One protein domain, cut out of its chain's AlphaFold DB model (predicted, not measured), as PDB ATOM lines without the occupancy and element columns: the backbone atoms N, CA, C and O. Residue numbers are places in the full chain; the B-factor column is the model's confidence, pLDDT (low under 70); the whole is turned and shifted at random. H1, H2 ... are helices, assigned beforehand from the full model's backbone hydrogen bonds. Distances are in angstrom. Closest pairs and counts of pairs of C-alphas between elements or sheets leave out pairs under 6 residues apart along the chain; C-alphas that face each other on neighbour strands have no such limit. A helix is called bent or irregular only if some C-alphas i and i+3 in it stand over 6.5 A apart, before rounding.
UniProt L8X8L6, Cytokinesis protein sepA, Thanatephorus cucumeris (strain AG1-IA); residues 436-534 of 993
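Overview. This is residues 436 to 534 of the 993 residues of the protein "Cytokinesis protein sepA" of Thanatephorus cucumeris (strain AG1-IA) (UniProt L8X8L6). A loose, open frame of helices is built along the long H5: H4 folds back from the start of H5 as a helical hairpin, and H3 closes a triangle by reaching from the far end of H4 to H5. H1 and H2 make a V on the other side of H4, with few contacts, and a long link leads from H2 to H3. The printed part has 99 residues with five named helices, H1 to H5 in chain order, no named strand, and is all helix. It is loose, with a radius of gyration of the C-alphas of 16.2 A, and only just elongated, spanning 53 by 27 by 20 A.

Arrangement. H5, residues 507 to 534, touches H4, residues 492 to 505, with residues 509 to 513 alone; the closest C-alphas, of Met 510 and Gly 503, are 6.0 A apart. This hairpin has a tilt of 38 degrees, only just steep, opposite ways. H5 touches H3, residues 477 to 489, with residues 520 to 527 alone, closest at the C-alphas of Asp 523 and Leu 477, 6.8 A. H3 and H4 meet only through their link. H1, residues 436 to 448, is close but not clearly touching H4, closest at the C-alphas of Leu 439 and Ile 495, 6.1 A. H2, residues 451 to 462, is close but not clearly touching H4, closest at the C-alphas of Ser 455 and Val 505, 7.2 A. H1 and H3 are apart. Every O i to N i+4 pair is within hydrogen-bond range in H3 and H5, against 7 of 9 in H1, 7 of 8 in H2 and 8 of 10 in H4.

Along the chain. H5 is 40.5 A long, H4 20.0 A, H1 18.5 A, H3 18.2 A and H2 15.9 A. H4 is irregular: C-alphas 501 and 504 are 7.2 A apart. C-alpha 436 is at (28.486, -24.723, -33.077) and C-alpha 534 at (43.333, 6.072, -47.159).

Size, cuts and confidence. The farthest C-alphas, of Gly 449 and Glu 534, are 53.3 A apart. The printed part has no cut. The link from H2 to H3 is long, and residues 470 to 476 stand free. Mean pLDDT of the printed part is 71.4; residues 444 to 475, 502 to 508 and 534 are under 70.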
ATOM      1  N   GLN A 436      28.874 -24.255 -34.409       90.44
ATOM      2  CA  GLN A 436      28.486 -24.723 -33.077       90.44
ATOM      3  C   GLN A 436      28.121 -26.219 -33.089       90.44
ATOM      4  O   GLN A 436      28.611 -26.988 -32.259       90.44
ATOM      5  N   THR A 437      27.349 -26.679 -34.080       88.69
ATOM      6  CA  THR A 437      27.018 -28.107 -34.248       88.69
ATOM      7  C   THR A 437      28.259 -28.949 -34.562       88.69
ATOM      8  O   THR A 437      28.388 -30.071 -34.073       88.69
ATOM      9  N   THR A 438      29.217 -28.414 -35.328       87.19
ATOM     10  CA  THR A 438      30.498 -29.087 -35.605       87.19
ATOM     11  C   THR A 438      31.331 -29.253 -34.341       87.19
ATOM     12  O   THR A 438      31.726 -30.374 -34.022       87.19
ATOM     13  N   LEU A 439      31.535 -28.172 -33.589       86.81
ATOM     14  CA  LEU A 439      32.264 -28.175 -32.327       86.81
ATOM     15  C   LEU A 439      31.616 -29.136 -31.318       86.81
ATOM     16  O   LEU A 439      32.301 -29.981 -30.744       86.81
ATOM     17  N   ASN A 440      30.287 -29.104 -31.184       87.19
ATOM     18  CA  ASN A 440      29.535 -30.033 -30.338       87.19
ATOM     19  C   ASN A 440      29.759 -31.506 -30.730       87.19
ATOM     20  O   ASN A 440      29.961 -32.350 -29.854       87.19
ATOM     21  N   ILE A 441      29.771 -31.840 -32.026       83.25
ATOM     22  CA  ILE A 441      30.016 -33.212 -32.517       83.25
ATOM     23  C   ILE A 441      31.463 -33.674 -32.261       83.25
ATOM     24  O   ILE A 441      31.682 -34.860 -31.991       83.25
ATOM     25  N   LEU A 442      32.438 -32.764 -32.324       79.56
ATOM     26  CA  LEU A 442      33.849 -33.046 -32.044       79.56
ATOM     27  C   LEU A 442      34.090 -33.237 -30.533       79.56
ATOM     28  O   LEU A 442      34.574 -34.291 -30.109       79.56
ATOM     29  N   LEU A 443      33.667 -32.271 -29.710       78.31
ATOM     30  CA  LEU A 443      33.860 -32.282 -28.255       78.31
ATOM     31  C   LEU A 443      33.093 -33.417 -27.558       78.31
ATOM     32  O   LEU A 443      33.645 -34.084 -26.680       78.31
ATOM     33  N   SER A 444      31.840 -33.683 -27.948       66.88
ATOM     34  CA  SER A 444      31.028 -34.746 -27.325       66.88
ATOM     35  C   SER A 444      31.621 -36.143 -27.518       66.88
ATOM     36  O   SER A 444      31.531 -36.979 -26.618       66.88
ATOM     37  N   ARG A 445      32.292 -36.394 -28.652       61.91
ATOM     38  CA  ARG A 445      33.012 -37.652 -28.897       61.91
ATOM     39  C   ARG A 445      34.342 -37.717 -28.145       61.91
ATOM     40  O   ARG A 445      34.651 -38.768 -27.588       61.91
ATOM     41  N   GLY A 446      35.075 -36.607 -28.033       52.94
ATOM     42  CA  GLY A 446      36.294 -36.539 -27.215       52.94
ATOM     43  C   GLY A 446      36.052 -36.815 -25.724       52.94
ATOM     44  O   GLY A 446      36.838 -37.516 -25.091       52.94
ATOM     45  N   ARG A 447      34.938 -36.322 -25.164       45.28
ATOM     46  CA  ARG A 447      34.694 -36.315 -23.707       45.28
ATOM     47  C   ARG A 447      34.166 -37.627 -23.110       45.28
ATOM     48  O   ARG A 447      34.224 -37.785 -21.895       45.28
ATOM     49  N   MET A 448      33.645 -38.554 -23.924       44.09
ATOM     50  CA  MET A 448      33.022 -39.796 -23.423       44.09
ATOM     51  C   MET A 448      33.330 -41.057 -24.256       44.09
ATOM     52  O   MET A 448      32.778 -42.121 -23.985       44.09
ATOM     53  N   GLY A 449      34.218 -40.982 -25.259       46.16
ATOM     54  CA  GLY A 449      34.490 -42.107 -26.161       46.16
ATOM     55  C   GLY A 449      35.869 -42.092 -26.820       46.16
ATOM     56  O   GLY A 449      35.957 -41.855 -28.017       46.16
ATOM     57  N   SER A 450      36.914 -42.406 -26.043       47.28
ATOM     58  CA  SER A 450      38.299 -42.724 -26.457       47.28
ATOM     59  C   SER A 450      38.849 -42.006 -27.705       47.28
ATOM     60  O   SER A 450      38.600 -42.408 -28.846       47.28
ATOM     61  N   LEU A 451      39.752 -41.049 -27.467       49.81
ATOM     62  CA  LEU A 451      40.547 -40.314 -28.469       49.81
ATOM     63  C   LEU A 451      41.226 -41.212 -29.532       49.81
ATOM     64  O   LEU A 451      41.481 -40.797 -30.663       49.81
ATOM     65  N   VAL A 452      41.493 -42.477 -29.189       47.41
ATOM     66  CA  VAL A 452      42.071 -43.480 -30.097       47.41
ATOM     67  C   VAL A 452      41.118 -43.804 -31.258       47.41
ATOM     68  O   VAL A 452      41.565 -43.973 -32.396       47.41
ATOM     69  N   GLY A 453      39.809 -43.865 -30.992       47.88
ATOM     70  CA  GLY A 453      38.772 -44.204 -31.970       47.88
ATOM     71  C   GLY A 453      38.497 -43.071 -32.955       47.88
ATOM     72  O   GLY A 453      38.548 -43.295 -34.166       47.88
ATOM     73  N   THR A 454      38.292 -41.847 -32.450       48.41
ATOM     74  CA  THR A 454      38.110 -40.653 -33.292       48.41
ATOM     75  C   THR A 454      39.274 -40.492 -34.259       48.41
ATOM     76  O   THR A 454      39.031 -40.329 -35.453       48.41
ATOM     77  N   SER A 455      40.520 -40.672 -33.799       52.47
ATOM     78  CA  SER A 455      41.703 -40.585 -34.662       52.47
ATOM     79  C   SER A 455      41.627 -41.495 -35.894       52.47
ATOM     80  O   SER A 455      42.117 -41.114 -36.950       52.47
ATOM     81  N   LYS A 456      41.009 -42.682 -35.810       51.25
ATOM     82  CA  LYS A 456      41.030 -43.673 -36.896       51.25
ATOM     83  C   LYS A 456      40.014 -43.379 -37.992       51.25
ATOM     84  O   LYS A 456      40.347 -43.511 -39.167       51.25
ATOM     85  N   ASP A 457      38.796 -42.989 -37.630       50.34
ATOM     86  CA  ASP A 457      37.761 -42.664 -38.616       50.34
ATOM     87  C   ASP A 457      37.862 -41.208 -39.098       50.34
ATOM     88  O   ASP A 457      37.556 -40.932 -40.254       50.34
ATOM     89  N   PHE A 458      38.440 -40.311 -38.291       51.91
ATOM     90  CA  PHE A 458      38.899 -38.998 -38.748       51.91
ATOM     91  C   PHE A 458      40.071 -39.126 -39.738       51.91
ATOM     92  O   PHE A 458      39.990 -38.565 -40.826       51.91
ATOM     93  N   LYS A 459      41.083 -39.975 -39.472       54.62
ATOM     94  CA  LYS A 459      42.131 -40.312 -40.464       54.62
ATOM     95  C   LYS A 459      41.571 -40.891 -41.763       54.62
ATOM     96  O   LYS A 459      42.132 -40.621 -42.812       54.62
ATOM     97  N   LYS A 460      40.482 -41.666 -41.739       54.66
ATOM     98  CA  LYS A 460      39.823 -42.121 -42.983       54.66
ATOM     99  C   LYS A 460      39.070 -41.002 -43.702       54.66
ATOM    100  O   LYS A 460      38.959 -41.054 -44.920       54.66
ATOM    101  N   ALA A 461      38.514 -40.041 -42.966       49.38
ATOM    102  CA  ALA A 461      37.810 -38.906 -43.550       49.38
ATOM    103  C   ALA A 461      38.781 -37.887 -44.172       49.38
ATOM    104  O   ALA A 461      38.493 -37.368 -45.245       49.38
ATOM    105  N   VAL A 462      39.919 -37.627 -43.518       50.78
ATOM    106  CA  VAL A 462      40.902 -36.587 -43.886       50.78
ATOM    107  C   VAL A 462      42.096 -37.143 -44.680       50.78
ATOM    108  O   VAL A 462      42.702 -36.426 -45.465       50.78
ATOM    109  N   GLY A 463      42.438 -38.424 -44.521       45.84
ATOM    110  CA  GLY A 463      43.626 -39.070 -45.103       45.84
ATOM    111  C   GLY A 463      43.529 -39.448 -46.585       45.84
ATOM    112  O   GLY A 463      44.170 -40.408 -47.007       45.84
ATOM    113  N   ALA A 464      42.718 -38.724 -47.351       42.62
ATOM    114  CA  ALA A 464      42.723 -38.709 -48.807       42.62
ATOM    115  C   ALA A 464      42.329 -37.299 -49.269       42.62
ATOM    116  O   ALA A 464      41.459 -36.670 -48.663       42.62
ATOM    117  N   ASP A 465      42.960 -36.847 -50.351       45.69
ATOM    118  CA  ASP A 465      42.609 -35.630 -51.087       45.69
ATOM    119  C   ASP A 465      42.815 -34.312 -50.311       45.69
ATOM    120  O   ASP A 465      41.947 -33.442 -50.281       45.69
ATOM    121  N   SER A 466      44.020 -34.098 -49.761       45.25
ATOM    122  CA  SER A 466      44.482 -32.764 -49.313       45.25
ATOM    123  C   SER A 466      44.834 -31.832 -50.492       45.25
ATOM    124  O   SER A 466      45.806 -31.084 -50.439       45.25
ATOM    125  N   GLY A 467      44.055 -31.896 -51.574       43.88
ATOM    126  CA  GLY A 467      44.205 -31.089 -52.787       43.88
ATOM    127  C   GLY A 467      43.430 -29.773 -52.721       43.88
ATOM    128  O   GLY A 467      42.847 -29.380 -53.723       43.88
ATOM    129  N   LEU A 468      43.360 -29.144 -51.541       47.06
ATOM    130  CA  LEU A 468      42.622 -27.897 -51.287       47.06
ATOM    131  C   LEU A 468      43.500 -26.635 -51.436       47.06
ATOM    132  O   LEU A 468      43.077 -25.553 -51.047       47.06
ATOM    133  N   GLY A 469      44.719 -26.783 -51.970       42.06
ATOM    134  CA  GLY A 469      45.737 -25.728 -51.992       42.06
ATOM    135  C   GLY A 469      45.426 -24.549 -52.918       42.06
ATOM    136  O   GLY A 469      45.631 -23.410 -52.517       42.06
ATOM    137  N   ASP A 470      44.893 -24.798 -54.116       43.00
ATOM    138  CA  ASP A 470      44.789 -23.784 -55.179       43.00
ATOM    139  C   ASP A 470      43.346 -23.608 -55.686       43.00
ATOM    140  O   ASP A 470      43.028 -23.888 -56.841       43.00
ATOM    141  N   TYR A 471      42.447 -23.137 -54.812       46.25
ATOM    142  CA  TYR A 471      41.079 -22.739 -55.186       46.25
ATOM    143  C   TYR A 471      40.803 -21.270 -54.847       46.25
ATOM    144  O   TYR A 471      39.998 -20.938 -53.979       46.25
ATOM    145  N   THR A 472      41.488 -20.364 -55.537       43.78
ATOM    146  CA  THR A 472      41.393 -18.913 -55.329       43.78
ATOM    147  C   THR A 472      40.391 -18.243 -56.275       43.78
ATOM    148  O   THR A 472      40.734 -17.349 -57.044       43.78
ATOM    149  N   VAL A 473      39.102 -18.584 -56.132       47.72
ATOM    150  CA  VAL A 473      38.038 -17.590 -56.397       47.72
ATOM    151  C   VAL A 473      38.028 -16.639 -55.199       47.72
ATOM    152  O   VAL A 473      37.175 -16.718 -54.317       47.72
ATOM    153  N   THR A 474      39.061 -15.801 -55.106       57.00
ATOM    154  CA  THR A 474      39.195 -14.788 -54.061       57.00
ATOM    155  C   THR A 474      38.211 -13.660 -54.348       57.00
ATOM    156  O   THR A 474      38.362 -12.965 -55.355       57.00
ATOM    157  N   PRO A 475      37.202 -13.433 -53.490       65.75
ATOM    158  CA  PRO A 475      36.409 -12.227 -53.603       65.75
ATOM    159  C   PRO A 475      37.245 -11.034 -53.090       65.75
ATOM    160  O   PRO A 475      38.377 -11.194 -52.612       65.75
ATOM    161  N   ASP A 476      36.709  -9.824 -53.219       81.31
ATOM    162  CA  ASP A 476      37.378  -8.588 -52.809       81.31
ATOM    163  C   ASP A 476      37.817  -8.617 -51.332       81.31
ATOM    164  O   ASP A 476      37.170  -9.247 -50.493       81.31
ATOM    165  N   LEU A 477      38.904  -7.912 -50.984       83.88
ATOM    166  CA  LEU A 477      39.453  -7.912 -49.618       83.88
ATOM    167  C   LEU A 477      38.375  -7.646 -48.553       83.88
ATOM    168  O   LEU A 477      38.334  -8.315 -47.520       83.88
ATOM    169  N   LYS A 478      37.474  -6.693 -48.811       85.25
ATOM    170  CA  LYS A 478      36.422  -6.294 -47.874       85.25
ATOM    171  C   LYS A 478      35.437  -7.435 -47.603       85.25
ATOM    172  O   LYS A 478      35.052  -7.621 -46.445       85.25
ATOM    173  N   THR A 479      35.073  -8.242 -48.601       85.50
ATOM    174  CA  THR A 479      34.296  -9.468 -48.357       85.50
ATOM    175  C   THR A 479      35.134 -10.602 -47.764       85.50
ATOM    176  O   THR A 479      34.614 -11.268 -46.868       85.50
ATOM    177  N   ARG A 480      36.422 -10.788 -48.118       87.62
ATOM    178  CA  ARG A 480      37.301 -11.772 -47.429       87.62
ATOM    179  C   ARG A 480      37.344 -11.515 -45.919       87.62
ATOM    180  O   ARG A 480      37.088 -12.417 -45.120       87.62
ATOM    181  N   ILE A 481      37.589 -10.262 -45.532       86.94
ATOM    182  CA  ILE A 481      37.608  -9.810 -44.135       86.94
ATOM    183  C   ILE A 481      36.233  -9.985 -43.494       86.94
ATOM    184  O   ILE A 481      36.143 -10.616 -42.447       86.94
ATOM    185  N   SER A 482      35.159  -9.490 -44.123       88.00
ATOM    186  CA  SER A 482      33.803  -9.598 -43.566       88.00
ATOM    187  C   SER A 482      33.401 -11.053 -43.305       88.00
ATOM    188  O   SER A 482      32.887 -11.370 -42.230       88.00
ATOM    189  N   LEU A 483      33.696 -11.966 -44.237       89.31
ATOM    190  CA  LEU A 483      33.452 -13.396 -44.059       89.31
ATOM    191  C   LEU A 483      34.310 -13.986 -42.937       89.31
ATOM    192  O   LEU A 483      33.783 -14.761 -42.139       89.31
ATOM    193  N   ARG A 484      35.582 -13.589 -42.808       88.25
ATOM    194  CA  ARG A 484      36.441 -14.043 -41.705       88.25
ATOM    195  C   ARG A 484      35.945 -13.551 -40.346       88.25
ATOM    196  O   ARG A 484      35.756 -14.377 -39.461       88.25
ATOM    197  N   THR A 485      35.611 -12.271 -40.198       88.56
ATOM    198  CA  THR A 485      35.026 -11.732 -38.957       88.56
ATOM    199  C   THR A 485      33.691 -12.409 -38.620       88.56
ATOM    200  O   THR A 485      33.444 -12.741 -37.463       88.56
ATOM    201  N   ASN A 486      32.852 -12.712 -39.619       90.06
ATOM    202  CA  ASN A 486      31.626 -13.493 -39.419       90.06
ATOM    203  C   ASN A 486      31.915 -14.935 -38.956       90.06
ATOM    204  O   ASN A 486      31.204 -15.453 -38.093       90.06
ATOM    205  N   MET A 487      32.963 -15.582 -39.478       90.62
ATOM    206  CA  MET A 487      33.415 -16.901 -39.017       90.62
ATOM    207  C   MET A 487      33.984 -16.862 -37.587       90.62
ATOM    208  O   MET A 487      33.752 -17.783 -36.803       90.62
ATOM    209  N   GLU A 488      34.682 -15.791 -37.215       89.31
ATOM    210  CA  GLU A 488      35.210 -15.583 -35.861       89.31
ATOM    211  C   GLU A 488      34.104 -15.335 -34.834       89.31
ATOM    212  O   GLU A 488      34.096 -15.995 -33.794       89.31
ATOM    213  N   MET A 489      33.113 -14.496 -35.153       89.25
ATOM    214  CA  MET A 489      31.910 -14.319 -34.327       89.25
ATOM    215  C   MET A 489      31.105 -15.621 -34.179       89.25
ATOM    216  O   MET A 489      30.551 -15.883 -33.113       89.25
ATOM    217  N   ALA A 490      31.094 -16.472 -35.210       90.00
ATOM    218  CA  ALA A 490      30.515 -17.817 -35.170       90.00
ATOM    219  C   ALA A 490      31.383 -18.865 -34.432       90.00
ATOM    220  O   ALA A 490      30.995 -20.031 -34.336       90.00
ATOM    221  N   GLY A 491      32.549 -18.479 -33.900       87.75
ATOM    222  CA  GLY A 491      33.379 -19.319 -33.034       87.75
ATOM    223  C   GLY A 491      34.411 -20.207 -33.740       87.75
ATOM    224  O   GLY A 491      34.887 -21.159 -33.117       87.75
ATOM    225  N   VAL A 492      34.803 -19.915 -34.991       88.31
ATOM    226  CA  VAL A 492      35.772 -20.739 -35.756       88.31
ATOM    227  C   VAL A 492      37.079 -21.000 -35.001       88.31
ATOM    228  O   VAL A 492      37.632 -22.094 -35.096       88.31
ATOM    229  N   GLN A 493      37.533 -20.045 -34.182       89.56
ATOM    230  CA  GLN A 493      38.770 -20.158 -33.404       89.56
ATOM    231  C   GLN A 493      38.755 -21.370 -32.446       89.56
ATOM    232  O   GLN A 493      39.755 -22.068 -32.317       89.56
ATOM    233  N   GLN A 494      37.597 -21.732 -31.874       88.50
ATOM    234  CA  GLN A 494      37.471 -22.916 -31.005       88.50
ATOM    235  C   GLN A 494      37.608 -24.236 -31.788       88.50
ATOM    236  O   GLN A 494      38.086 -25.238 -31.254       88.50
ATOM    237  N   ILE A 495      37.214 -24.241 -33.066       86.62
ATOM    238  CA  ILE A 495      37.409 -25.378 -33.979       86.62
ATOM    239  C   ILE A 495      38.876 -25.439 -34.428       86.62
ATOM    240  O   ILE A 495      39.440 -26.528 -34.515       86.62
ATOM    241  N   ILE A 496      39.503 -24.283 -34.664       86.00
ATOM    242  CA  ILE A 496      40.925 -24.143 -35.001       86.00
ATOM    243  C   ILE A 496      41.825 -24.637 -33.860       86.00
ATOM    244  O   ILE A 496      42.780 -25.364 -34.116       86.00
ATOM    245  N   ASP A 497      41.527 -24.316 -32.603       86.31
ATOM    246  CA  ASP A 497      42.356 -24.757 -31.475       86.31
ATOM    247  C   ASP A 497      42.197 -26.258 -31.192       86.31
ATOM    248  O   ASP A 497      43.197 -26.956 -31.005       86.31
ATOM    249  N   PHE A 498      40.979 -26.802 -31.313       83.56
ATOM    250  CA  PHE A 498      40.763 -28.254 -31.341       83.56
ATOM    251  C   PHE A 498      41.508 -28.924 -32.515       83.56
ATOM    252  O   PHE A 498      42.065 -30.014 -32.372       83.56
ATOM    253  N   ALA A 499      41.561 -28.270 -33.681       80.50
ATOM    254  CA  ALA A 499      42.310 -28.741 -34.842       80.50
ATOM    255  C   ALA A 499      43.833 -28.738 -34.615       80.50
ATOM    256  O   ALA A 499      44.496 -29.668 -35.074       80.50
ATOM    257  N   LYS A 500      44.381 -27.761 -33.874       81.50
ATOM    258  CA  LYS A 500      45.799 -27.726 -33.457       81.50
ATOM    259  C   LYS A 500      46.124 -28.838 -32.458       81.50
ATOM    260  O   LYS A 500      47.118 -29.535 -32.643       81.50
ATOM    261  N   GLU A 501      45.282 -29.061 -31.445       78.19
ATOM    262  CA  GLU A 501      45.460 -30.155 -30.470       78.19
ATOM    263  C   GLU A 501      45.457 -31.531 -31.167       78.19
ATOM    264  O   GLU A 501      46.315 -32.383 -30.919       78.19
ATOM    265  N   MET A 502      44.549 -31.707 -32.132       68.44
ATOM    266  CA  MET A 502      44.483 -32.870 -33.021       68.44
ATOM    267  C   MET A 502      45.534 -32.857 -34.153       68.44
ATOM    268  O   MET A 502      45.591 -33.816 -34.920       68.44
ATOM    269  N   GLY A 503      46.368 -31.820 -34.284       58.62
ATOM    270  CA  GLY A 503      47.259 -31.607 -35.434       58.62
ATOM    271  C   GLY A 503      48.350 -32.671 -35.585       58.62
ATOM    272  O   GLY A 503      48.664 -33.081 -36.700       58.62
ATOM    273  N   ASN A 504      48.813 -33.231 -34.459       57.03
ATOM    274  CA  ASN A 504      49.824 -34.300 -34.331       57.03
ATOM    275  C   ASN A 504      49.448 -35.654 -34.994       57.03
ATOM    276  O   ASN A 504      50.008 -36.702 -34.668       57.03
ATOM    277  N   VAL A 505      48.412 -35.674 -35.836       55.16
ATOM    278  CA  VAL A 505      47.660 -36.866 -36.232       55.16
ATOM    279  C   VAL A 505      47.484 -36.969 -37.754       55.16
ATOM    280  O   VAL A 505      47.270 -38.086 -38.238       55.16
ATOM    281  N   THR A 506      47.545 -35.868 -38.522       61.00
ATOM    282  CA  THR A 506      47.415 -35.858 -40.001       61.00
ATOM    283  C   THR A 506      47.981 -34.571 -40.626       61.00
ATOM    284  O   THR A 506      47.356 -33.516 -40.544       61.00
ATOM    285  N   ASP A 507      49.113 -34.673 -41.325       62.69
ATOM    286  CA  ASP A 507      49.903 -33.520 -41.801       62.69
ATOM    287  C   ASP A 507      49.129 -32.562 -42.725       62.69
ATOM    288  O   ASP A 507      49.130 -31.354 -42.502       62.69
ATOM    289  N   GLY A 508      48.388 -33.090 -43.710       67.44
ATOM    290  CA  GLY A 508      47.629 -32.268 -44.667       67.44
ATOM    291  C   GLY A 508      46.553 -31.382 -44.020       67.44
ATOM    292  O   GLY A 508      46.213 -30.325 -44.544       67.44
ATOM    293  N   MET A 509      46.055 -31.750 -42.835       71.25
ATOM    294  CA  MET A 509      45.152 -30.886 -42.071       71.25
ATOM    295  C   MET A 509      45.876 -29.663 -41.501       71.25
ATOM    296  O   MET A 509      45.314 -28.570 -41.518       71.25
ATOM    297  N   MET A 510      47.123 -29.829 -41.047       76.25
ATOM    298  CA  MET A 510      47.955 -28.705 -40.618       76.25
ATOM    299  C   MET A 510      48.337 -27.819 -41.806       76.25
ATOM    300  O   MET A 510      48.322 -26.605 -41.659       76.25
ATOM    301  N   THR A 511      48.597 -28.386 -42.991       80.31
ATOM    302  CA  THR A 511      48.852 -27.602 -44.216       80.31
ATOM    303  C   THR A 511      47.693 -26.654 -44.532       80.31
ATOM    304  O   THR A 511      47.907 -25.446 -44.615       80.31
ATOM    305  N   ASN A 512      46.461 -27.171 -44.618       77.69
ATOM    306  CA  ASN A 512      45.280 -26.350 -44.917       77.69
ATOM    307  C   ASN A 512      44.996 -25.311 -43.809       77.69
ATOM    308  O   ASN A 512      44.583 -24.189 -44.100       77.69
ATOM    309  N   LEU A 513      45.245 -25.652 -42.536       81.81
ATOM    310  CA  LEU A 513      45.097 -24.709 -41.424       81.81
ATOM    311  C   LEU A 513      46.149 -23.591 -41.468       81.81
ATOM    312  O   LEU A 513      45.808 -22.423 -41.296       81.81
ATOM    313  N   ASN A 514      47.411 -23.928 -41.732       83.06
ATOM    314  CA  ASN A 514      48.491 -22.953 -41.859       83.06
ATOM    315  C   ASN A 514      48.250 -22.016 -43.050       83.06
ATOM    316  O   ASN A 514      48.497 -20.822 -42.929       83.06
ATOM    317  N   GLN A 515      47.701 -22.523 -44.159       83.75
ATOM    318  CA  GLN A 515      47.304 -21.706 -45.306       83.75
ATOM    319  C   GLN A 515      46.169 -20.725 -44.961       83.75
ATOM    320  O   GLN A 515      46.257 -19.547 -45.302       83.75
ATOM    321  N   TYR A 516      45.139 -21.168 -44.228       83.81
ATOM    322  CA  TYR A 516      44.079 -20.280 -43.730       83.81
ATOM    323  C   TYR A 516      44.627 -19.184 -42.798       83.81
ATOM    324  O   TYR A 516      44.211 -18.029 -42.894       83.81
ATOM    325  N   LEU A 517      45.566 -19.531 -41.911       85.88
ATOM    326  CA  LEU A 517      46.194 -18.578 -40.993       85.88
ATOM    327  C   LEU A 517      47.103 -17.583 -41.731       85.88
ATOM    328  O   LEU A 517      47.004 -16.390 -41.467       85.88
ATOM    329  N   ALA A 518      47.900 -18.038 -42.703       86.62
ATOM    330  CA  ALA A 518      48.735 -17.170 -43.535       86.62
ATOM    331  C   ALA A 518      47.890 -16.179 -44.356       86.62
ATOM    332  O   ALA A 518      48.136 -14.979 -44.302       86.62
ATOM    333  N   SER A 519      46.819 -16.647 -45.013       86.31
ATOM    334  CA  SER A 519      45.852 -15.759 -45.680       86.31
ATOM    335  C   SER A 519      45.155 -14.811 -44.692       86.31
ATOM    336  O   SER A 519      44.830 -13.682 -45.041       86.31
ATOM    337  N   SER A 520      44.925 -15.223 -43.442       84.88
ATOM    338  CA  SER A 520      44.383 -14.321 -42.418       84.88
ATOM    339  C   SER A 520      45.359 -13.221 -41.997       84.88
ATOM    340  O   SER A 520      44.903 -12.164 -41.562       84.88
ATOM    341  N   GLU A 521      46.664 -13.464 -42.066       86.56
ATOM    342  CA  GLU A 521      47.702 -12.473 -41.782       86.56
ATOM    343  C   GLU A 521      47.907 -11.538 -42.983       86.56
ATOM    344  O   GLU A 521      47.934 -10.321 -42.813       86.56
ATOM    345  N   GLU A 522      47.919 -12.090 -44.200       87.44
ATOM    346  CA  GLU A 522      47.960 -11.353 -45.468       87.44
ATOM    347  C   GLU A 522      46.764 -10.397 -45.618       87.44
ATOM    348  O   GLU A 522      46.962  -9.203 -45.825       87.44
ATOM    349  N   ASP A 523      45.531 -10.866 -45.393       87.12
ATOM    350  CA  ASP A 523      44.325 -10.023 -45.423       87.12
ATOM    351  C   ASP A 523      44.369  -8.890 -44.374       87.12
ATOM    352  O   ASP A 523      43.842  -7.800 -44.602       87.12
ATOM    353  N   GLN A 524      44.995  -9.121 -43.214       83.81
ATOM    354  CA  GLN A 524      45.183  -8.074 -42.202       83.81
ATOM    355  C   GLN A 524      46.292  -7.087 -42.575       83.81
ATOM    356  O   GLN A 524      46.176  -5.907 -42.243       83.81
ATOM    357  N   ALA A 525      47.353  -7.538 -43.244       83.50
ATOM    358  CA  ALA A 525      48.391  -6.665 -43.778       83.50
ATOM    359  C   ALA A 525      47.830  -5.787 -44.909       83.50
ATOM    360  O   ALA A 525      47.987  -4.569 -44.854       83.50
ATOM    361  N   GLU A 526      47.085  -6.376 -45.853       86.44
ATOM    362  CA  GLU A 526      46.414  -5.665 -46.951       86.44
ATOM    363  C   GLU A 526      45.428  -4.612 -46.408       86.44
ATOM    364  O   GLU A 526      45.410  -3.482 -46.892       86.44
ATOM    365  N   LEU A 527      44.676  -4.920 -45.339       83.19
ATOM    366  CA  LEU A 527      43.795  -3.943 -44.680       83.19
ATOM    367  C   LEU A 527      44.564  -2.771 -44.056       83.19
ATOM    368  O   LEU A 527      44.145  -1.625 -44.199       83.19
ATOM    369  N   ARG A 528      45.663  -3.039 -43.337       78.31
ATOM    370  CA  ARG A 528      46.479  -1.987 -42.698       78.31
ATOM    371  C   ARG A 528      47.137  -1.087 -43.741       78.31
ATOM    372  O   ARG A 528      47.193   0.121 -43.546       78.31
ATOM    373  N   ASP A 529      47.589  -1.675 -44.841       81.50
ATOM    374  CA  ASP A 529      48.189  -0.991 -45.986       81.50
ATOM    375  C   ASP A 529      47.153  -0.137 -46.748       81.50
ATOM    376  O   ASP A 529      47.406   1.031 -47.048       81.50
ATOM    377  N   GLN A 530      45.936  -0.650 -46.974       79.56
ATOM    378  CA  GLN A 530      44.827   0.141 -47.529       79.56
ATOM    379  C   GLN A 530      44.399   1.286 -46.597       79.56
ATOM    380  O   GLN A 530      44.291   2.418 -47.060       79.56
ATOM    381  N   LEU A 531      44.226   1.032 -45.294       76.19
ATOM    382  CA  LEU A 531      43.881   2.067 -44.311       76.19
ATOM    383  C   LEU A 531      44.985   3.129 -44.190       76.19
ATOM    384  O   LEU A 531      44.685   4.317 -44.105       76.19
ATOM    385  N   GLY A 532      46.256   2.721 -44.227       73.88
ATOM    386  CA  GLY A 532      47.396   3.635 -44.260       73.88
ATOM    387  C   GLY A 532      47.353   4.553 -45.481       73.88
ATOM    388  O   GLY A 532      47.472   5.768 -45.335       73.88
ATOM    389  N   ARG A 533      47.095   4.000 -46.675       74.88
ATOM    390  CA  ARG A 533      46.901   4.802 -47.895       74.88
ATOM    391  C   ARG A 533      45.688   5.724 -47.812       74.88
ATOM    392  O   ARG A 533      45.812   6.864 -48.231       74.88
ATOM    393  N   GLU A 534      44.558   5.266 -47.276       68.94
ATOM    394  CA  GLU A 534      43.333   6.072 -47.159       68.94
ATOM    395  C   GLU A 534      43.513   7.257 -46.196       68.94
ATOM    396  O   GLU A 534      43.134   8.386 -46.513       68.94
TER     397      GLU A 534